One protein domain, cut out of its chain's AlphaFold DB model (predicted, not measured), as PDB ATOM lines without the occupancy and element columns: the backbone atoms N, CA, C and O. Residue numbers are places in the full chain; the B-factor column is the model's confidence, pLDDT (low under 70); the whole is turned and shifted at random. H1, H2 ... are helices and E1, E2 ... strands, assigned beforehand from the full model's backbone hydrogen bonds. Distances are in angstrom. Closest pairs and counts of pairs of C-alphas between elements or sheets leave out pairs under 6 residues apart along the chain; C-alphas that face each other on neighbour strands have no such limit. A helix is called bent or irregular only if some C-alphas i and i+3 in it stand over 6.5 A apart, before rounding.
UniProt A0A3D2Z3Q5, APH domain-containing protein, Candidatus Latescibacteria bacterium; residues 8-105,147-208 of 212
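Overview. This is residues 8 to 105 and 147 to 208 of the 212 residues of the protein "APH domain-containing protein" of Candidatus Latescibacteria bacterium (UniProt A0A3D2Z3Q5). A strongly twisted sheet of four strands with helix H2 over one face makes one part; strand hairpin E4 E5 with the longest helix, H3, packed on E5 makes the other. Residues 64 to 75 lead from the sheet to H3, and residues 192 to 203 lead back from H4, near H3, to the sheet's edge strand E7. The 160 printed residues include four named helices and seven named strands, in the order E1 H1 H2 E2 E3 H3 E4 E5 E6 H4 E7; the sheet runs E2 E3 E1 E7, antiparallel throughout. The class is mixed, helices and strands, with 76 residues, under half, in named elements. The whole is compact, with a radius of gyration of the C-alphas of 15.7 A and spans of 47 by 40 by 33 A.

Arrangement. E2, residues 45 to 49, and E3, residues 59 to 63, are a hairpin, with N 49 and O 59 2.9 A apart. E1, residues 8 to 11, is antiparallel to E3, with N 9 and O 62 at 2.8 A. E7, residues 204 to 207, is antiparallel to E1, with N 206 and O 8 at 2.8 A. H2, residues 24 to 37, is on one face of this sheet, making two layers, one of helix and one of strands, at a height over the sheet of 8.9 A; it runs along the strands, at 17 degrees to E2 on the local plane. Its closest C-alphas to E2 are those of Phe 29 and Pro 45, 5.8 A. H1, residues 15 to 20, is not on the sheet, and is close to H2 but not clearly touching it: the closest C-alphas, of Leu 18 and Ala 24, are 6.6 A apart. E1, H1, H2 and E2 form a split strand-helix-strand unit, two strands running the same way with E3 between them, with a right-handed crossover. E4, residues 158 to 161, and E5, residues 164 to 168, are a second hairpin, with N 159 and O 167 at 2.8 A. The closest C-alphas of H3, residues 76 to 92, and E5 are those of Gln 82 and Leu 165, 6.5 A. H4, residues 183 to 191, is near H3, with His 91 and Pro 183 the closest C-alphas at 8.0 A; it is only just irregular, C-alphas 183 and 186 being 6.6 A apart. E6, residues 175 to 177, pairs with no named strand; residues 104 to 105 pair parallel with its residues 176 to 177. In H1, H2 and H3 every O i to N i+4 pair is within hydrogen-bond range; in H4 2 of 5 are, and 1 of 6 O i to N i+3 pairs.

Along the chain. E1 begins at C-alpha 8 (296.242, 310.291, 316.232). H3 is 24.3 A long and begins at C-alpha 76 (285.882, 338.152, 322.837); H2 is 19.8 A, H4 14.8 A and E3 13.8 A. E7 ends at C-alpha 207 (302.372, 308.481, 315.589).

Size, cuts and confidence. The C-alphas farthest apart, of Glu 53 and Asn 77, are 47.4 A apart. Residues 106 to 146 are not printed; C-alphas 105 and 147 are 11.9 A apart across the cut. The links E3 to H3 and H4 to E7 are long. The mean pLDDT of the printed part is 79.6, with residues 102 to 105 and 173 to 208 under 70.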
ATOM      1  N   MET A   8     297.499 310.902 315.821       91.00
ATOM      2  CA  MET A   8     296.242 310.291 316.232       91.00
ATOM      3  C   MET A   8     296.187 310.225 317.752       91.00
ATOM      4  O   MET A   8     297.215 310.283 318.427       91.00
ATOM      5  N   ILE A   9     294.989 310.090 318.295       89.38
ATOM      6  CA  ILE A   9     294.744 309.926 319.719       89.38
ATOM      7  C   ILE A   9     294.030 308.596 319.911       89.38
ATOM      8  O   ILE A   9     293.025 308.347 319.252       89.38
ATOM      9  N   ALA A  10     294.544 307.754 320.804       88.88
ATOM     10  CA  ALA A  10     293.760 306.659 321.358       88.88
ATOM     11  C   ALA A  10     292.905 307.189 322.513       88.88
ATOM     12  O   ALA A  10     293.421 307.889 323.393       88.88
ATOM     13  N   ASP A  11     291.621 306.861 322.470       85.06
ATOM     14  CA  ASP A  11     290.601 307.300 323.406       85.06
ATOM     15  C   ASP A  11     289.858 306.092 323.989       85.06
ATOM     16  O   ASP A  11     289.456 305.169 323.275       85.06
ATOM     17  N   TRP A  12     289.701 306.104 325.309       86.50
ATOM     18  CA  TRP A  12     289.090 305.028 326.073       86.50
ATOM     19  C   TRP A  12     288.014 305.603 326.989       86.50
ATOM     20  O   TRP A  12     288.331 306.426 327.858       86.50
ATOM     21  N   PRO A  13     286.761 305.126 326.873       83.81
ATOM     22  CA  PRO A  13     285.739 305.446 327.852       83.81
ATOM     23  C   PRO A  13     286.153 304.962 329.240       83.81
ATOM     24  O   PRO A  13     286.831 303.940 329.380       83.81
ATOM     25  N   ASN A  14     285.711 305.675 330.275       81.25
ATOM     26  CA  ASN A  14     285.913 305.243 331.655       81.25
ATOM     27  C   ASN A  14     285.157 303.933 331.956       81.25
ATOM     28  O   ASN A  14     284.229 303.547 331.241       81.25
ATOM     29  N   ASP A  15     285.546 303.257 333.038       83.56
ATOM     30  CA  ASP A  15     285.013 301.932 333.381       83.56
ATOM     31  C   ASP A  15     283.493 301.970 333.615       83.56
ATOM     32  O   ASP A  15     282.769 301.111 333.119       83.56
ATOM     33  N   TRP A  16     282.984 303.038 334.245       83.75
ATOM     34  CA  TRP A  16     281.541 303.232 334.419       83.75
ATOM     35  C   TRP A  16     280.794 303.232 333.078       83.75
ATOM     36  O   TRP A  16     279.727 302.632 332.964       83.75
ATOM     37  N   THR A  17     281.343 303.883 332.053       81.88
ATOM     38  CA  THR A  17     280.724 303.953 330.725       81.88
ATOM     39  C   THR A  17     280.708 302.586 330.060       81.88
ATOM     40  O   THR A  17     279.662 302.183 329.558       81.88
ATOM     41  N   LEU A  18     281.819 301.848 330.108       83.00
ATOM     42  CA  LEU A  18     281.886 300.495 329.548       83.00
ATOM     43  C   LEU A  18     280.910 299.529 330.241       83.00
ATOM     44  O   LEU A  18     280.324 298.673 329.584       83.00
ATOM     45  N   GLU A  19     280.685 299.694 331.545       83.38
ATOM     46  CA  GLU A  19     279.747 298.871 332.315       83.38
ATOM     47  C   GLU A  19     278.269 299.232 332.080       83.38
ATOM     48  O   GLU A  19     277.399 298.365 332.174       83.38
ATOM     49  N   ASN A  20     277.957 300.507 331.815       80.44
ATOM     50  CA  ASN A  20     276.576 301.015 331.839       80.44
ATOM     51  C   ASN A  20     276.028 301.431 330.468       80.44
ATOM     52  O   ASN A  20     274.818 301.633 330.330       80.44
ATOM     53  N   VAL A  21     276.886 301.589 329.462       81.06
ATOM     54  CA  VAL A  21     276.509 302.046 328.123       81.06
ATOM     55  C   VAL A  21     276.935 300.996 327.107       81.06
ATOM     56  O   VAL A  21     278.101 300.892 326.731       81.06
ATOM     57  N   SER A  22     275.965 300.211 326.640       84.00
ATOM     58  CA  SER A  22     276.194 299.247 325.563       84.00
ATOM     59  C   SER A  22     276.712 299.955 324.312       84.00
ATOM     60  O   SER A  22     276.207 301.016 323.959       84.00
ATOM     61  N   ASN A  23     277.693 299.346 323.642       87.25
ATOM     62  CA  ASN A  23     278.289 299.831 322.393       87.25
ATOM     63  C   ASN A  23     278.879 301.253 322.468       87.25
ATOM     64  O   ASN A  23     279.008 301.904 321.435       87.25
ATOM     65  N   ALA A  24     279.264 301.740 323.657       85.00
ATOM     66  CA  ALA A  24     279.717 303.122 323.859       85.00
ATOM     67  C   ALA A  24     280.771 303.589 322.837       85.00
ATOM     68  O   ALA A  24     280.653 304.676 322.276       85.00
ATOM     69  N   VAL A  25     281.769 302.744 322.567       89.75
ATOM     70  CA  VAL A  25     282.882 303.056 321.661       89.75
ATOM     71  C   VAL A  25     282.426 303.112 320.197       89.75
ATOM     72  O   VAL A  25     282.818 304.013 319.459       89.75
ATOM     73  N   VAL A  26     281.569 302.183 319.771       91.50
ATOM     74  CA  VAL A  26     281.022 302.147 318.402       91.50
ATOM     75  C   VAL A  26     280.072 303.297 318.156       91.50
ATOM     76  O   VAL A  26     280.107 303.916 317.095       91.50
ATOM     77  N   ASP A  27     279.215 303.584 319.129       89.81
ATOM     78  CA  ASP A  27     278.267 304.682 319.043       89.81
ATOM     79  C   ASP A  27     279.007 306.020 318.950       89.81
ATOM     80  O   ASP A  27     278.615 306.877 318.159       89.81
ATOM     81  N   GLU A  28     280.097 306.191 319.704       90.50
ATOM     82  CA  GLU A  28     280.985 307.352 319.600       90.50
ATOM     83  C   GLU A  28     281.695 307.410 318.235       90.50
ATOM     84  O   GLU A  28     281.649 308.445 317.564       90.50
ATOM     85  N   PHE A  29     282.258 306.295 317.761       93.81
ATOM     86  CA  PHE A  29     282.910 306.202 316.450       93.81
ATOM     87  C   PHE A  29     281.962 306.571 315.295       93.81
ATOM     88  O   PHE A  29     282.273 307.433 314.468       93.81
ATOM     89  N   ASN A  30     280.772 305.965 315.254       93.62
ATOM     90  CA  ASN A  30     279.766 306.206 314.217       93.62
ATOM     91  C   ASN A  30     279.264 307.650 314.232       93.62
ATOM     92  O   ASN A  30     279.020 308.247 313.181       93.62
ATOM     93  N   ARG A  31     279.124 308.225 315.425       92.25
ATOM     94  CA  ARG A  31     278.699 309.607 315.619       92.25
ATOM     95  C   ARG A  31     279.735 310.596 315.123       92.25
ATOM     96  O   ARG A  31     279.382 311.470 314.335       92.25
ATOM     97  N   LEU A  32     280.995 310.441 315.526       94.31
ATOM     98  CA  LEU A  32     282.092 311.245 314.985       94.31
ATOM     99  C   LEU A  32     282.143 311.118 313.461       94.31
ATOM    100  O   LEU A  32     282.310 312.119 312.773       94.31
ATOM    101  N   GLY A  33     281.894 309.921 312.922       94.62
ATOM    102  CA  GLY A  33     281.871 309.674 311.479       94.62
ATOM    103  C   GLY A  33     280.767 310.447 310.768       94.62
ATOM    104  O   GLY A  33     281.021 311.086 309.745       94.62
ATOM    105  N   ALA A  34     279.557 310.441 311.328       94.50
ATOM    106  CA  ALA A  34     278.420 311.178 310.791       94.50
ATOM    107  C   ALA A  34     278.618 312.702 310.874       94.50
ATOM    108  O   ALA A  34     278.358 313.403 309.896       94.50
ATOM    109  N   LEU A  35     279.123 313.217 312.001       95.19
ATOM    110  CA  LEU A  35     279.396 314.647 312.189       95.19
ATOM    111  C   LEU A  35     280.512 315.141 311.266       95.19
ATOM    112  O   LEU A  35     280.334 316.138 310.566       95.19
ATOM    113  N   HIS A  36     281.625 314.409 311.219       95.06
ATOM    114  CA  HIS A  36     282.769 314.725 310.370       95.06
ATOM    115  C   HIS A  36     282.382 314.697 308.885       95.06
ATOM    116  O   HIS A  36     282.669 315.636 308.147       95.06
ATOM    117  N   SER A  37     281.659 313.661 308.442       93.94
ATOM    118  CA  SER A  37     281.173 313.566 307.053       93.94
ATOM    119  C   SER A  37     280.143 314.648 306.716       93.94
ATOM    120  O   SER A  37     280.036 315.056 305.563       93.94
ATOM    121  N   GLY A  38     279.402 315.131 307.717       93.56
ATOM    122  CA  GLY A  38     278.500 316.277 307.600       93.56
ATOM    123  C   GLY A  38     279.198 317.640 307.627       93.56
ATOM    124  O   GLY A  38     278.514 318.659 307.569       93.56
ATOM    125  N   GLY A  39     280.532 317.680 307.711       94.31
ATOM    126  CA  GLY A  39     281.325 318.908 307.665       94.31
ATOM    127  C   GLY A  39     281.417 319.665 308.990       94.31
ATOM    128  O   GLY A  39     281.926 320.786 309.001       94.31
ATOM    129  N   LEU A  40     280.951 319.085 310.100       96.25
ATOM    130  CA  LEU A  40     281.162 319.683 311.413       96.25
ATOM    131  C   LEU A  40     282.645 319.545 311.795       96.25
ATOM    132  O   LEU A  40     283.204 318.455 311.639       96.25
ATOM    133  N   PRO A  41     283.294 320.599 312.320       96.88
ATOM    134  CA  PRO A  41     284.675 320.510 312.767       96.88
ATOM    135  C   PRO A  41     284.757 319.672 314.054       96.88
ATOM    136  O   PRO A  41     284.564 320.159 315.168       96.88
ATOM    137  N   VAL A  42     285.011 318.377 313.879       96.50
ATOM    138  CA  VAL A  42     285.214 317.375 314.933       96.50
ATOM    139  C   VAL A  42     286.428 316.518 314.586       96.50
ATOM    140  O   VAL A  42     286.925 316.547 313.460       96.50
ATOM    141  N   GLN A  43     286.912 315.727 315.539       94.75
ATOM    142  CA  GLN A  43     288.009 314.795 315.286       94.75
ATOM    143  C   GLN A  43     287.552 313.669 314.351       94.75
ATOM    144  O   GLN A  43     286.504 313.059 314.562       94.75
ATOM    145  N   ALA A  44     288.348 313.385 313.319       94.94
ATOM    146  CA  ALA A  44     288.060 312.298 312.389       94.94
ATOM    147  C   ALA A  44     288.158 310.945 313.115       94.94
ATOM    148  O   ALA A  44     289.196 310.673 313.721       94.94
ATOM    149  N   PRO A  45     287.139 310.074 313.063       95.00
ATOM    150  CA  PRO A  45     287.277 308.719 313.581       95.00
ATOM    151  C   PRO A  45     288.152 307.889 312.634       95.00
ATOM    152  O   PRO A  45     287.973 307.919 311.416       95.00
ATOM    153  N   VAL A  46     289.112 307.149 313.187       94.38
ATOM    154  CA  VAL A  46     290.106 306.381 312.418       94.38
ATOM    155  C   VAL A  46     289.921 304.882 312.608       94.38
ATOM    156  O   VAL A  46     289.954 304.127 311.639       94.38
ATOM    157  N   PHE A  47     289.741 304.439 313.852       94.19
ATOM    158  CA  PHE A  47     289.614 303.023 314.183       94.19
ATOM    159  C   PHE A  47     288.766 302.814 315.441       94.19
ATOM    160  O   PHE A  47     288.710 303.697 316.292       94.19
ATOM    161  N   VAL A  48     288.138 301.647 315.571       94.69
ATOM    162  CA  VAL A  48     287.399 301.221 316.764       94.69
ATOM    163  C   VAL A  48     287.735 299.765 317.071       94.69
ATOM    164  O   VAL A  48     287.775 298.934 316.167       94.69
ATOM    165  N   ASP A  49     287.985 299.480 318.344       92.50
ATOM    166  CA  ASP A  49     288.185 298.143 318.895       92.50
ATOM    167  C   ASP A  49     287.129 297.897 319.976       92.50
ATOM    168  O   ASP A  49     287.134 298.547 321.023       92.50
ATOM    169  N   GLU A  50     286.209 296.974 319.711       89.88
ATOM    170  CA  GLU A  50     285.215 296.500 320.682       89.88
ATOM    171  C   GLU A  50     285.649 295.223 321.402       89.88
ATOM    172  O   GLU A  50     285.107 294.896 322.455       89.88
ATOM    173  N   THR A  51     286.572 294.471 320.802       84.00
ATOM    174  CA  THR A  51     286.900 293.090 321.178       84.00
ATOM    175  C   THR A  51     288.086 293.005 322.130       84.00
ATOM    176  O   THR A  51     288.456 291.904 322.533       84.00
ATOM    177  N   GLU A  52     288.667 294.153 322.494       84.88
ATOM    178  CA  GLU A  52     289.877 294.289 323.314       84.88
ATOM    179  C   GLU A  52     291.142 293.733 322.640       84.88
ATOM    180  O   GLU A  52     292.203 293.664 323.264       84.88
ATOM    181  N   GLU A  53     291.058 293.356 321.363       89.00
ATOM    182  CA  GLU A  53     292.116 292.648 320.643       89.00
ATOM    183  C   GLU A  53     293.368 293.515 320.453       89.00
ATOM    184  O   GLU A  53     294.495 293.016 320.499       89.00
ATOM    185  N   HIS A  54     293.187 294.823 320.264       87.62
ATOM    186  CA  HIS A  54     294.266 295.755 319.957       87.62
ATOM    187  C   HIS A  54     294.689 296.591 321.160       87.62
ATOM    188  O   HIS A  54     295.878 296.886 321.309       87.62
ATOM    189  N   PHE A  55     293.743 296.985 322.015       84.56
ATOM    190  CA  PHE A  55     294.033 297.870 323.147       84.56
ATOM    191  C   PHE A  55     293.987 297.189 324.517       84.56
ATOM    192  O   PHE A  55     294.343 297.827 325.509       84.56
ATOM    193  N   GLY A  56     293.561 295.924 324.602       87.50
ATOM    194  CA  GLY A  56     293.331 295.239 325.882       87.50
ATOM    195  C   GLY A  56     292.145 295.799 326.680       87.50
ATOM    196  O   GLY A  56     292.004 295.483 327.857       87.50
ATOM    197  N   ARG A  57     291.346 296.674 326.055       89.31
ATOM    198  CA  ARG A  57     290.035 297.173 326.492       89.31
ATOM    199  C   ARG A  57     289.330 297.827 325.295       89.31
ATOM    200  O   ARG A  57     290.030 298.260 324.376       89.31
ATOM    201  N   PRO A  58     288.000 298.001 325.306       90.19
ATOM    202  CA  PRO A  58     287.314 298.692 324.225       90.19
ATOM    203  C   PRO A  58     287.766 300.155 324.124       90.19
ATOM    204  O   PRO A  58     287.885 300.845 325.143       90.19
ATOM    205  N   GLY A  59     288.014 300.639 322.908       91.12
ATOM    206  CA  GLY A  59     288.498 301.999 322.659       91.12
ATOM    207  C   GLY A  59     288.513 302.379 321.180       91.12
ATOM    208  O   GLY A  59     288.357 301.531 320.302       91.12
ATOM    209  N   LEU A  60     288.696 303.667 320.898       92.81
ATOM    210  CA  LEU A  60     288.743 304.197 319.538       92.81
ATOM    211  C   LEU A  60     290.019 305.001 319.282       92.81
ATOM    212  O   LEU A  60     290.676 305.488 320.197       92.81
ATOM    213  N   VAL A  61     290.367 305.140 318.008       93.06
ATOM    214  CA  VAL A  61     291.416 306.039 317.530       93.06
ATOM    215  C   VAL A  61     290.762 307.156 316.746       93.06
ATOM    216  O   VAL A  61     289.964 306.899 315.841       93.06
ATOM    217  N   ILE A  62     291.135 308.386 317.068       94.50
ATOM    218  CA  ILE A  62     290.633 309.605 316.438       94.50
ATOM    219  C   ILE A  62     291.793 310.481 315.962       94.50
ATOM    220  O   ILE A  62     292.928 310.350 316.423       94.50
ATOM    221  N   GLY A  63     291.520 311.385 315.028       92.75
ATOM    222  CA  GLY A  63     292.490 312.360 314.545       92.75
ATOM    223  C   GLY A  63     292.930 313.311 315.657       92.75
ATOM    224  O   GLY A  63     292.111 313.819 316.430       92.75
ATOM    225  N   TYR A  64     294.233 313.574 315.729       93.25
ATOM    226  CA  TYR A  64     294.752 314.652 316.557       93.25
ATOM    227  C   TYR A  64     294.507 315.987 315.855       93.25
ATOM    228  O   TYR A  64     294.872 316.166 314.692       93.25
ATOM    229  N   ILE A  65     293.906 316.928 316.577       93.94
ATOM    230  CA  ILE A  65     293.780 318.313 316.138       93.94
ATOM    231  C   ILE A  65     294.705 319.122 317.024       93.94
ATOM    232  O   ILE A  65     294.543 319.166 318.240       93.94
ATOM    233  N   ASP A  66     295.695 319.734 316.391       94.38
ATOM    234  CA  ASP A  66     296.666 320.567 317.071       94.38
ATOM    235  C   ASP A  66     295.974 321.884 317.464       94.38
ATOM    236  O   ASP A  66     295.767 322.775 316.641       94.38
ATOM    237  N   GLY A  67     295.520 321.974 318.708       94.81
ATOM    238  CA  GLY A  67     294.755 323.089 319.254       94.81
ATOM    239  C   GLY A  67     294.495 322.891 320.743       94.81
ATOM    240  O   GLY A  67     294.687 321.798 321.275       94.81
ATOM    241  N   GLU A  68     294.063 323.949 321.415       95.81
ATOM    242  CA  GLU A  68     293.813 323.945 322.858       95.81
ATOM    243  C   GLU A  68     292.572 324.774 323.213       95.81
ATOM    244  O   GLU A  68     292.173 325.632 322.423       95.81
ATOM    245  N   PRO A  69     291.929 324.541 324.367       95.94
ATOM    246  CA  PRO A  69     290.868 325.420 324.835       95.94
ATOM    247  C   PRO A  69     291.358 326.849 325.068       95.94
ATOM    248  O   PRO A  69     292.340 327.063 325.776       95.94
ATOM    249  N   ASP A  70     290.623 327.829 324.544       95.12
ATOM    250  CA  ASP A  70     290.870 329.246 324.805       95.12
ATOM    251  C   ASP A  70     289.848 329.772 325.819       95.12
ATOM    252  O   ASP A  70     288.679 329.999 325.511       95.12
ATOM    253  N   LEU A  71     290.293 329.912 327.070       94.06
ATOM    254  CA  LEU A  71     289.472 330.422 328.171       94.06
ATOM    255  C   LEU A  71     289.625 331.936 328.374       94.06
ATOM    256  O   LEU A  71     288.931 332.505 329.217       94.06
ATOM    257  N   ASN A  72     290.542 332.580 327.649       95.06
ATOM    258  CA  ASN A  72     290.832 334.003 327.777       95.06
ATOM    259  C   ASN A  72     291.173 334.600 326.399       95.06
ATOM    260  O   ASN A  72     292.326 334.977 326.171       95.06
ATOM    261  N   PRO A  73     290.181 334.683 325.494       94.56
ATOM    262  CA  PRO A  73     290.414 335.094 324.119       94.56
ATOM    263  C   PRO A  73     290.802 336.569 324.024       94.56
ATOM    264  O   PRO A  73     290.175 337.430 324.645       94.56
ATOM    265  N   ASP A  74     291.778 336.869 323.165       95.69
ATOM    266  CA  ASP A  74     292.224 338.243 322.887       95.69
ATOM    267  C   ASP A  74     291.110 339.111 322.269       95.69
ATOM    268  O   ASP A  74     291.034 340.315 322.524       95.69
ATOM    269  N   ASP A  75     290.230 338.500 321.465       97.00
ATOM    270  CA  ASP A  75     289.045 339.132 320.870       97.00
ATOM    271  C   ASP A  75     287.768 338.370 321.270       97.00
ATOM    272  O   ASP A  75     287.361 337.414 320.594       97.00
ATOM    273  N   PRO A  76     287.100 338.795 322.359       96.19
ATOM    274  CA  PRO A  76     285.882 338.152 322.837       96.19
ATOM    275  C   PRO A  76     284.725 338.172 321.830       96.19
ATOM    276  O   PRO A  76     283.915 337.248 321.821       96.19
ATOM    277  N   ASN A  77     284.628 339.190 320.968       97.12
ATOM    278  CA  ASN A  77     283.518 339.297 320.018       97.12
ATOM    279  C   ASN A  77     283.661 338.250 318.914       97.12
ATOM    280  O   ASN A  77     282.728 337.487 318.654       97.12
ATOM    281  N   LYS A  78     284.855 338.163 318.317       97.12
ATOM    282  CA  LYS A  78     285.165 337.158 317.295       97.12
ATOM    283  C   LYS A  78     285.099 335.736 317.859       97.12
ATOM    284  O   LYS A  78     284.696 334.806 317.156       97.12
ATOM    285  N   TYR A  79     285.493 335.553 319.119       97.56
ATOM    286  CA  TYR A  79     285.357 334.280 319.825       97.56
ATOM    287  C   TYR A  79     283.884 333.864 319.935       97.56
ATOM    288  O   TYR A  79     283.513 332.778 319.488       97.56
ATOM    289  N   VAL A  80     283.025 334.739 320.476       97.06
ATOM    290  CA  VAL A  80     281.596 334.447 320.676       97.06
ATOM    291  C   VAL A  80     280.885 334.193 319.348       97.06
ATOM    292  O   VAL A  80     280.053 333.291 319.282       97.06
ATOM    293  N   GLU A  81     281.229 334.926 318.287       98.00
ATOM    294  CA  GLU A  81     280.665 334.705 316.952       98.00
ATOM    295  C   GLU A  81     280.969 333.293 316.429       98.00
ATOM    296  O   GLU A  81     280.048 332.568 316.050       98.00
ATOM    297  N   GLN A  82     282.234 332.862 316.469       98.31
ATOM    298  CA  GLN A  82     282.632 331.513 316.043       98.31
ATOM    299  C   GLN A  82     281.997 330.423 316.916       98.31
ATOM    300  O   GLN A  82     281.506 329.418 316.403       98.31
ATOM    301  N   PHE A  83     281.967 330.640 318.231       96.06
ATOM    302  CA  PHE A  83     281.399 329.703 319.194       96.06
ATOM    303  C   PHE A  83     279.884 329.521 318.991       96.06
ATOM    304  O   PHE A  83     279.388 328.394 318.950       96.06
ATOM    305  N   ALA A  84     279.147 330.619 318.791       96.25
ATOM    306  CA  ALA A  84     277.715 330.590 318.498       96.25
ATOM    307  C   ALA A  84     277.423 329.993 317.116       96.25
ATOM    308  O   ALA A  84     276.468 329.227 316.971       96.25
ATOM    309  N   HIS A  85     278.250 330.300 316.112       97.50
ATOM    310  CA  HIS A  85     278.117 329.725 314.778       97.50
ATOM    311  C   HIS A  85     278.275 328.203 314.809       97.50
ATOM    312  O   HIS A  85     277.447 327.492 314.244       97.50
ATOM    313  N   LEU A  86     279.280 327.691 315.526       96.88
ATOM    314  CA  LEU A  86     279.460 326.252 315.690       96.88
ATOM    315  C   LEU A  86     278.271 325.605 316.403       96.88
ATOM    316  O   LEU A  86     277.783 324.567 315.963       96.88
ATOM    317  N   LEU A  87     277.768 326.223 317.473       94.94
ATOM    318  CA  LEU A  87     276.595 325.708 318.178       94.94
ATOM    319  C   LEU A  87     275.368 325.627 317.258       94.94
ATOM    320  O   LEU A  87     274.658 324.623 317.258       94.94
ATOM    321  N   ALA A  88     275.155 326.649 316.426       94.56
ATOM    322  CA  ALA A  88     274.087 326.651 315.435       94.56
ATOM    323  C   ALA A  88     274.275 325.557 314.368       94.56
ATOM    324  O   ALA A  88     273.299 324.912 313.985       94.56
ATOM    325  N   GLN A  89     275.512 325.302 313.920       94.94
ATOM    326  CA  GLN A  89     275.812 324.186 313.015       94.94
ATOM    327  C   GLN A  89     275.459 322.837 313.650       94.94
ATOM    328  O   GLN A  89     274.809 322.023 312.999       94.94
ATOM    329  N   ILE A  90     275.812 322.618 314.924       93.00
ATOM    330  CA  ILE A  90     275.444 321.401 315.668       93.00
ATOM    331  C   ILE A  90     273.924 321.206 315.659       93.00
ATOM    332  O   ILE A  90     273.444 320.116 315.358       93.00
ATOM    333  N   HIS A  91     273.159 322.264 315.947       90.12
ATOM    334  CA  HIS A  91     271.694 322.199 316.002       90.12
ATOM    335  C   HIS A  91     271.042 321.934 314.641       90.12
ATOM    336  O   HIS A  91     269.892 321.502 314.596       90.12
ATOM    337  N   HIS A  92     271.757 322.160 313.537       90.56
ATOM    338  CA  HIS A  92     271.251 321.912 312.189       90.56
ATOM    339  C   HIS A  92     271.299 320.431 311.778       90.56
ATOM    340  O   HIS A  92     270.631 320.040 310.821       90.56
ATOM    341  N   PHE A  93     272.059 319.590 312.487       89.56
ATOM    342  CA  PHE A  93     272.081 318.155 312.210       89.56
ATOM    343  C   PHE A  93     270.743 317.508 312.566       89.56
ATOM    344  O   PHE A  93     270.257 317.640 313.692       89.56
ATOM    345  N   ASP A  94     270.178 316.739 311.627       85.69
ATOM    346  CA  ASP A  94     269.019 315.895 311.917       85.69
ATOM    347  C   ASP A  94     269.439 314.795 312.908       85.69
ATOM    348  O   ASP A  94     270.249 313.927 312.548       85.69
ATOM    349  N   PRO A  95     268.879 314.765 314.132       78.69
ATOM    350  CA  PRO A  95     269.199 313.741 315.122       78.69
ATOM    351  C   PRO A  95     268.667 312.344 314.746       78.69
ATOM    352  O   PRO A  95     268.789 311.410 315.536       78.69
ATOM    353  N   LYS A  96     268.027 312.184 313.583       81.56
ATOM    354  CA  LYS A  96     267.645 310.888 313.001       81.56
ATOM    355  C   LYS A  96     268.656 310.355 311.988       81.56
ATOM    356  O   LYS A  96     268.500 309.220 311.539       81.56
ATOM    357  N   THR A  97     269.664 311.144 311.620       85.00
ATOM    358  CA  THR A  97     270.762 310.702 310.752       85.00
ATOM    359  C   THR A  97     271.400 309.433 311.323       85.00
ATOM    360  O   THR A  97     271.599 309.325 312.535       85.00
ATOM    361  N   SER A  98     271.715 308.458 310.465       82.88
ATOM    362  CA  SER A  98     272.404 307.229 310.885       82.88
ATOM    363  C   SER A  98     273.711 307.572 311.612       82.88
ATOM    364  O   SER A  98     274.440 308.458 311.173       82.88
ATOM    365  N   GLY A  99     273.984 306.926 312.748       82.56
ATOM    366  CA  GLY A  99     275.108 307.264 313.638       82.56
ATOM    367  C   GLY A  99     274.845 308.425 314.614       82.56
ATOM    368  O   GLY A  99     275.523 308.530 315.630       82.56
ATOM    369  N   LEU A 100     273.816 309.248 314.376       83.50
ATOM    370  CA  LEU A 100     273.340 310.301 315.293       83.50
ATOM    371  C   LEU A 100     271.994 309.965 315.940       83.50
ATOM    372  O   LEU A 100     271.471 310.764 316.716       83.50
ATOM    373  N   ALA A 101     271.432 308.799 315.611       71.31
ATOM    374  CA  ALA A 101     270.154 308.324 316.111       71.31
ATOM    375  C   ALA A 101     270.216 308.099 317.628       71.31
ATOM    376  O   ALA A 101     270.531 307.020 318.120       71.31
ATOM    377  N   LEU A 102     269.899 309.144 318.380       68.75
ATOM    378  CA  LEU A 102     269.827 309.093 319.832       68.75
ATOM    379  C   LEU A 102     268.391 308.789 320.257       68.75
ATOM    380  O   LEU A 102     267.422 309.301 319.677       68.75
ATOM    381  N   ALA A 103     268.252 307.990 321.315       60.97
ATOM    382  CA  ALA A 103     266.967 307.800 321.969       60.97
ATOM    383  C   ALA A 103     266.406 309.166 322.393       60.97
ATOM    384  O   ALA A 103     267.107 309.973 323.012       60.97
ATOM    385  N   GLU A 104     265.138 309.433 322.067       57.62
ATOM    386  CA  GLU A 104     264.462 310.626 322.568       57.62
ATOM    387  C   GLU A 104     264.453 310.565 324.093       57.62
ATOM    388  O   GLU A 104     263.809 309.701 324.693       57.62
ATOM    389  N   ARG A 105     265.171 311.481 324.746       54.97
ATOM    390  CA  ARG A 105     264.999 311.678 326.180       54.97
ATOM    391  C   ARG A 105     263.848 312.657 326.355       54.97
ATOM    392  O   ARG A 105     263.949 313.785 325.872       54.97
ATOM    393  N   VAL A 147     266.351 318.825 317.777       82.19
ATOM    394  CA  VAL A 147     267.709 319.079 317.279       82.19
ATOM    395  C   VAL A 147     268.727 318.189 317.990       82.19
ATOM    396  O   VAL A 147     268.471 317.661 319.085       82.19
ATOM    397  N   LEU A 148     269.886 318.014 317.362       87.00
ATOM    398  CA  LEU A 148     271.050 317.428 318.012       87.00
ATOM    399  C   LEU A 148     271.620 318.408 319.046       87.00
ATOM    400  O   LEU A 148     271.826 319.582 318.754       87.00
ATOM    401  N   LEU A 149     271.917 317.912 320.245       87.06
ATOM    402  CA  LEU A 149     272.641 318.646 321.278       87.06
ATOM    403  C   LEU A 149     273.950 317.923 321.580       87.06
ATOM    404  O   LEU A 149     273.952 316.717 321.823       87.06
ATOM    405  N   HIS A 150     275.041 318.672 321.699       88.62
ATOM    406  CA  HIS A 150     276.302 318.139 322.223       88.62
ATOM    407  C   HIS A 150     276.180 317.600 323.662       88.62
ATOM    408  O   HIS A 150     276.881 316.681 324.054       88.62
ATOM    409  N   GLY A 151     275.301 318.181 324.487       81.81
ATOM    410  CA  GLY A 151     275.112 317.787 325.893       81.81
ATOM    411  C   GLY A 151     276.079 318.425 326.904       81.81
ATOM    412  O   GLY A 151     275.667 318.642 328.046       81.81
ATOM    413  N   ASP A 152     277.286 318.801 326.472       84.56
ATOM    414  CA  ASP A 152     278.316 319.464 327.291       84.56
ATOM    415  C   ASP A 152     279.137 320.478 326.469       84.56
ATOM    416  O   ASP A 152     280.356 320.404 326.357       84.56
ATOM    417  N   PHE A 153     278.441 321.412 325.816       89.06
ATOM    418  CA  PHE A 153     279.072 322.442 324.992       89.06
ATOM    419  C   PHE A 153     279.505 323.635 325.852       89.06
ATOM    420  O   PHE A 153     278.659 324.397 326.324       89.06
ATOM    421  N   TRP A 154     280.810 323.795 326.053       91.88
ATOM    422  CA  TRP A 154     281.434 324.904 326.782       91.88
ATOM    423  C   TRP A 154     282.876 325.114 326.266       91.88
ATOM    424  O   TRP A 154     283.401 324.224 325.594       91.88
ATOM    425  N   PRO A 155     283.538 326.253 326.558       92.38
ATOM    426  CA  PRO A 155     284.878 326.570 326.040       92.38
ATOM    427  C   PRO A 155     285.936 325.464 326.188       92.38
ATOM    428  O   PRO A 155     286.737 325.255 325.281       92.38
ATOM    429  N   GLY A 156     285.913 324.706 327.289       91.88
ATOM    430  CA  GLY A 156     286.863 323.617 327.539       91.88
ATOM    431  C   GLY A 156     286.750 322.421 326.594       91.88
ATOM    432  O   GLY A 156     287.725 321.695 326.442       91.88
ATOM    433  N   ASN A 157     285.604 322.254 325.928       95.75
ATOM    434  CA  ASN A 157     285.368 321.198 324.939       95.75
ATOM    435  C   ASN A 157     285.503 321.718 323.497       95.75
ATOM    436  O   ASN A 157     285.053 321.080 322.546       95.75
ATOM    437  N   THR A 158     286.132 322.881 323.317       96.94
ATOM    438  CA  THR A 158     286.461 323.436 322.000       96.94
ATOM    439  C   THR A 158     287.963 323.626 321.862       96.94
ATOM    440  O   THR A 158     288.633 324.012 322.815       96.94
ATOM    441  N   LEU A 159     288.495 323.346 320.676       97.38
ATOM    442  CA  LEU A 159     289.907 323.503 320.350       97.38
ATOM    443  C   LEU A 159     290.103 324.746 319.496       97.38
ATOM    444  O   LEU A 159     289.407 324.935 318.498       97.38
ATOM    445  N   TRP A 160     291.082 325.557 319.868       97.88
ATOM    446  CA  TRP A 160     291.396 326.835 319.252       97.88
ATOM    447  C   TRP A 160     292.866 326.913 318.868       97.88
ATOM    448  O   TRP A 160     293.727 326.211 319.403       97.88
ATOM    449  N   ARG A 161     293.150 327.800 317.917       97.31
ATOM    450  CA  ARG A 161     294.504 328.183 317.524       97.31
ATOM    451  C   ARG A 161     294.493 329.565 316.918       97.31
ATOM    452  O   ARG A 161     293.755 329.805 315.964       97.31
ATOM    453  N   ASN A 162     295.346 330.455 317.421       95.75
ATOM    454  CA  ASN A 162     295.518 331.802 316.869       95.75
ATOM    455  C   ASN A 162     294.162 332.519 316.652       95.75
ATOM    456  O   ASN A 162     293.896 333.062 315.577       95.75
ATOM    457  N   GLY A 163     293.258 332.436 317.638       95.88
ATOM    458  CA  GLY A 163     291.922 333.049 317.590       95.88
ATOM    459  C   GLY A 163     290.937 332.428 316.586       95.88
ATOM    460  O   GLY A 163     289.967 333.088 316.197       95.88
ATOM    461  N   SER A 164     291.193 331.201 316.124       97.69
ATOM    462  CA  SER A 164     290.312 330.444 315.224       97.69
ATOM    463  C   SER A 164     289.832 329.160 315.895       97.69
ATOM    464  O   SER A 164     290.652 328.414 316.434       97.69
ATOM    465  N   LEU A 165     288.523 328.906 315.848       97.88
ATOM    466  CA  LEU A 165     287.921 327.668 316.339       97.88
ATOM    467  C   LEU A 165     288.237 326.542 315.350       97.88
ATOM    468  O   LEU A 165     287.881 326.622 314.176       97.88
ATOM    469  N   LEU A 166     288.894 325.487 315.834       98.00
ATOM    470  CA  LEU A 166     289.308 324.338 315.031       98.00
ATOM    471  C   LEU A 166     288.367 323.145 315.131       98.00
ATOM    472  O   LEU A 166     288.167 322.471 314.127       98.00
ATOM    473  N   ALA A 167     287.848 322.850 316.326       97.25
ATOM    474  CA  ALA A 167     286.942 321.728 316.538       97.25
ATOM    475  C   ALA A 167     286.183 321.799 317.861       97.25
ATOM    476  O   ALA A 167     286.573 322.510 318.786       97.25
ATOM    477  N   VAL A 168     285.132 320.993 317.953       96.88
ATOM    478  CA  VAL A 168     284.484 320.601 319.205       96.88
ATOM    479  C   VAL A 168     284.725 319.112 319.461       96.88
ATOM    480  O   VAL A 168     284.621 318.291 318.544       96.88
ATOM    481  N   ILE A 169     285.078 318.779 320.698       94.19
ATOM    482  CA  ILE A 169     285.492 317.442 321.148       94.19
ATOM    483  C   ILE A 169     284.544 316.917 322.231       94.19
ATOM    484  O   ILE A 169     283.649 317.636 322.651       94.19
ATOM    485  N   ASP A 170     284.781 315.698 322.722       89.06
ATOM    486  CA  ASP A 170     284.020 315.099 323.836       89.06
ATOM    487  C   ASP A 170     282.557 314.760 323.471       89.06
ATOM    488  O   ASP A 170     281.580 315.148 324.117       89.06
ATOM    489  N   TRP A 171     282.402 314.005 322.377       89.56
ATOM    490  CA  TRP A 171     281.110 313.603 321.813       89.56
ATOM    491  C   TRP A 171     280.557 312.299 322.399       89.56
ATOM    492  O   TRP A 171     279.712 311.669 321.766       89.56
ATOM    493  N   GLU A 172     280.966 311.880 323.596       73.06
ATOM    494  CA  GLU A 172     280.491 310.636 324.224       73.06
ATOM    495  C   GLU A 172     279.016 310.704 324.665       73.06
ATOM    496  O   GLU A 172     278.283 309.717 324.547       73.06
ATOM    497  N   GLN A 173     278.544 311.878 325.107       65.31
ATOM    498  CA  GLN A 173     277.218 312.061 325.725       65.31
ATOM    499  C   GLN A 173     276.321 313.124 325.055       65.31
ATOM    500  O   GLN A 173     275.699 313.946 325.749       65.31
ATOM    501  N   PRO A 174     276.149 313.111 323.722       56.47
ATOM    502  CA  PRO A 174     275.187 313.971 323.078       56.47
ATOM    503  C   PRO A 174     273.785 313.578 323.506       56.47
ATOM    504  O   PRO A 174     273.472 312.451 323.914       56.47
ATOM    505  N   ARG A 175     272.900 314.551 323.394       55.62
ATOM    506  CA  ARG A 175     271.498 314.376 323.717       55.62
ATOM    507  C   ARG A 175     270.702 314.729 322.488       55.62
ATOM    508  O   ARG A 175     270.951 315.733 321.835       55.62
ATOM    509  N   ARG A 176     269.697 313.918 322.195       46.31
ATOM    510  CA  ARG A 176     268.631 314.358 321.315       46.31
ATOM    511  C   ARG A 176     267.592 315.060 322.147       46.31
ATOM    512  O   ARG A 176     267.131 314.545 323.169       46.31
ATOM    513  N   TRP A 177     267.237 316.239 321.682       47.38
ATOM    514  CA  TRP A 177     266.141 316.979 322.245       47.38
ATOM    515  C   TRP A 177     264.806 316.382 321.789       47.38
ATOM    516  O   TRP A 177     264.641 316.046 320.618       47.38
ATOM    517  N   GLY A 178     263.873 316.169 322.718       40.81
ATOM    518  CA  GLY A 178     262.538 315.651 322.406       40.81
ATOM    519  C   GLY A 178     261.610 316.749 321.879       40.81
ATOM    520  O   GLY A 178     261.836 317.924 322.139       40.81
ATOM    521  N   SER A 179     260.525 316.365 321.206       39.84
ATOM    522  CA  SER A 179     259.508 317.254 320.599       39.84
ATOM    523  C   SER A 179     258.689 318.116 321.584       39.84
ATOM    524  O   SER A 179     257.573 318.522 321.271       39.84
ATOM    525  N   THR A 180     259.182 318.351 322.802       38.16
ATOM    526  CA  THR A 180     258.427 318.971 323.903       38.16
ATOM    527  C   THR A 180     259.128 320.152 324.572       38.16
ATOM    528  O   THR A 180     258.718 320.516 325.669       38.16
ATOM    529  N   ALA A 181     260.182 320.715 323.974       42.09
ATOM    530  CA  ALA A 181     260.750 322.008 324.369       42.09
ATOM    531  C   ALA A 181     261.670 322.544 323.241       42.09
ATOM    532  O   ALA A 181     261.702 321.915 322.189       42.09
ATOM    533  N   GLY A 182     262.447 323.619 323.424       44.28
ATOM    534  CA  GLY A 182     263.349 324.272 322.448       44.28
ATOM    535  C   GLY A 182     264.841 324.354 322.855       44.28
ATOM    536  O   GLY A 182     265.185 324.022 323.987       44.28
ATOM    537  N   PRO A 183     265.767 324.794 321.974       45.38
ATOM    538  CA  PRO A 183     267.229 324.659 322.127       45.38
ATOM    539  C   PRO A 183     267.882 325.572 323.187       45.38
ATOM    540  O   PRO A 183     269.103 325.548 323.362       45.38
ATOM    541  N   SER A 184     267.102 326.363 323.930       48.25
ATOM    542  CA  SER A 184     267.593 327.362 324.892       48.25
ATOM    543  C   SER A 184     268.350 326.792 326.103       48.25
ATOM    544  O   SER A 184     269.025 327.550 326.792       48.25
ATOM    545  N   ASP A 185     268.299 325.480 326.354       48.59
ATOM    546  CA  ASP A 185     268.899 324.831 327.534       48.59
ATOM    547  C   ASP A 185     270.418 324.586 327.445       48.59
ATOM    548  O   ASP A 185     271.055 324.293 328.461       48.59
ATOM    549  N   GLN A 186     271.039 324.720 326.266       46.53
ATOM    550  CA  GLN A 186     272.507 324.653 326.158       46.53
ATOM    551  C   GLN A 186     273.198 325.972 326.524       46.53
ATOM    552  O   GLN A 186     274.347 325.953 326.963       46.53
ATOM    553  N   LEU A 187     272.492 327.102 326.422       41.69
ATOM    554  CA  LEU A 187     273.046 328.427 326.720       41.69
ATOM    555  C   LEU A 187     273.411 328.610 328.211       41.69
ATOM    556  O   LEU A 187     274.501 329.113 328.482       41.69
ATOM    557  N   PRO A 188     272.608 328.153 329.199       38.06
ATOM    558  CA  PRO A 188     272.971 328.256 330.614       38.06
ATOM    559  C   PRO A 188     274.196 327.418 331.005       38.06
ATOM    560  O   PRO A 188     274.948 327.826 331.885       38.06
ATOM    561  N   ARG A 189     274.421 326.258 330.366       39.56
ATOM    562  CA  ARG A 189     275.587 325.395 330.645       39.56
ATOM    563  C   ARG A 189     276.863 325.873 329.962       39.56
ATOM    564  O   ARG A 189     277.918 325.800 330.579       39.56
ATOM    565  N   ALA A 190     276.761 326.432 328.757       41.94
ATOM    566  CA  ALA A 190     277.894 327.074 328.091       41.94
ATOM    567  C   ALA A 190     278.500 328.218 328.929       41.94
ATOM    568  O   ALA A 190     279.693 328.490 328.833       41.94
ATOM    569  N   LEU A 191     277.681 328.858 329.775       34.81
ATOM    570  CA  LEU A 191     278.063 329.969 330.653       34.81
ATOM    571  C   LEU A 191     278.513 329.535 332.059       34.81
ATOM    572  O   LEU A 191     279.190 330.298 332.745       34.81
ATOM    573  N   VAL A 192     278.146 328.332 332.506       37.91
ATOM    574  CA  VAL A 192     278.451 327.811 333.847       37.91
ATOM    575  C   VAL A 192     279.162 326.472 333.672       37.91
ATOM    576  O   VAL A 192     278.548 325.412 333.757       37.91
ATOM    577  N   GLY A 193     280.460 326.519 333.362       36.06
ATOM    578  CA  GLY A 193     281.284 325.322 333.193       36.06
ATOM    579  C   GLY A 193     281.293 324.479 334.470       36.06
ATOM    580  O   GLY A 193     281.922 324.847 335.460       36.06
ATOM    581  N   THR A 194     280.587 323.348 334.468       34.28
ATOM    582  CA  THR A 194     280.579 322.410 335.599       34.28
ATOM    583  C   THR A 194     281.005 321.026 335.138       34.28
ATOM    584  O   THR A 194     280.180 320.238 334.677       34.28
ATOM    585  N   ARG A 195     282.289 320.712 335.324       40.09
ATOM    586  CA  ARG A 195     282.819 319.344 335.248       40.09
ATOM    587  C   ARG A 195     282.490 318.597 336.545       40.09
ATOM    588  O   ARG A 195     282.607 319.183 337.625       40.09
ATOM    589  N   ARG A 196     282.115 317.312 336.486       33.34
ATOM    590  CA  ARG A 196     282.096 316.476 337.700       33.34
ATOM    591  C   ARG A 196     283.525 316.017 338.021       33.34
ATOM    592  O   ARG A 196     284.270 315.662 337.109       33.34
ATOM    593  N   PRO A 197     283.944 315.998 339.296       24.28
ATOM    594  CA  PRO A 197     285.214 315.387 339.675       24.28
ATOM    595  C   PRO A 197     285.168 313.878 339.371       24.28
ATOM    596  O   PRO A 197     284.377 313.166 339.985       24.28
ATOM    597  N   GLY A 198     285.978 313.407 338.415       30.44
ATOM    598  CA  GLY A 198     286.067 311.986 338.030       30.44
ATOM    599  C   GLY A 198     286.143 311.715 336.522       30.44
ATOM    600  O   GLY A 198     286.649 310.670 336.130       30.44
ATOM    601  N   ASP A 199     285.741 312.667 335.675       41.00
ATOM    602  CA  ASP A 199     285.673 312.498 334.209       41.00
ATOM    603  C   ASP A 199     287.041 312.684 333.508       41.00
ATOM    604  O   ASP A 199     287.150 313.327 332.465       41.00
ATOM    605  N   ALA A 200     288.141 312.224 334.110       31.03
ATOM    606  CA  ALA A 200     289.466 312.308 333.493       31.03
ATOM    607  C   ALA A 200     289.667 311.149 332.505       31.03
ATOM    608  O   ALA A 200     289.996 310.039 332.918       31.03
ATOM    609  N   ARG A 201     289.480 311.408 331.201       46.31
ATOM    610  CA  ARG A 201     289.950 310.502 330.145       46.31
ATOM    611  C   ARG A 201     291.466 310.630 329.967       46.31
ATOM    612  O   ARG A 201     292.048 311.705 330.132       46.31
ATOM    613  N   PHE A 202     292.098 309.508 329.637       38.47
ATOM    614  CA  PHE A 202     293.517 309.433 329.316       38.47
ATOM    615  C   PHE A 202     293.675 309.408 327.800       38.47
ATOM    616  O   PHE A 202     293.408 308.393 327.165       38.47
ATOM    617  N   TYR A 203     294.138 310.512 327.223       45.78
ATOM    618  CA  TYR A 203     294.494 310.566 325.810       45.78
ATOM    619  C   TYR A 203     295.944 310.129 325.622       45.78
ATOM    620  O   TYR A 203     296.844 310.625 326.306       45.78
ATOM    621  N   ARG A 204     296.195 309.226 324.668       53.41
ATOM    622  CA  ARG A 204     297.562 308.872 324.262       53.41
ATOM    623  C   ARG A 204     297.785 309.225 322.800       53.41
ATOM    624  O   ARG A 204     297.134 308.667 321.923       53.41
ATOM    625  N   ALA A 205     298.748 310.111 322.547       56.56
ATOM    626  CA  ALA A 205     299.185 310.419 321.194       56.56
ATOM    627  C   ALA A 205     299.853 309.189 320.556       56.56
ATOM    628  O   ALA A 205     300.769 308.587 321.126       56.56
ATOM    629  N   LEU A 206     299.391 308.834 319.364       61.16
ATOM    630  CA  LEU A 206     299.957 307.821 318.488       61.16
ATOM    631  C   LEU A 206     300.580 308.523 317.277       61.16
ATOM    632  O   LEU A 206     300.047 309.503 316.757       61.16
ATOM    633  N   SER A 207     301.725 308.025 316.822       50.06
ATOM    634  CA  SER A 207     302.372 308.481 315.589       50.06
ATOM    635  C   SER A 207     302.483 307.298 314.644       50.06
ATOM    636  O   SER A 207     303.081 306.282 314.999       50.06
ATOM    637  N   ARG A 208     301.903 307.419 313.449       45.00
ATOM    638  CA  ARG A 208     301.999 306.386 312.418       45.00
ATOM    639  C   ARG A 208     303.067 306.785 311.392       45.00
ATOM    640  O   ARG A 208     302.966 307.875 310.837       45.00
TER     641      ARG A 208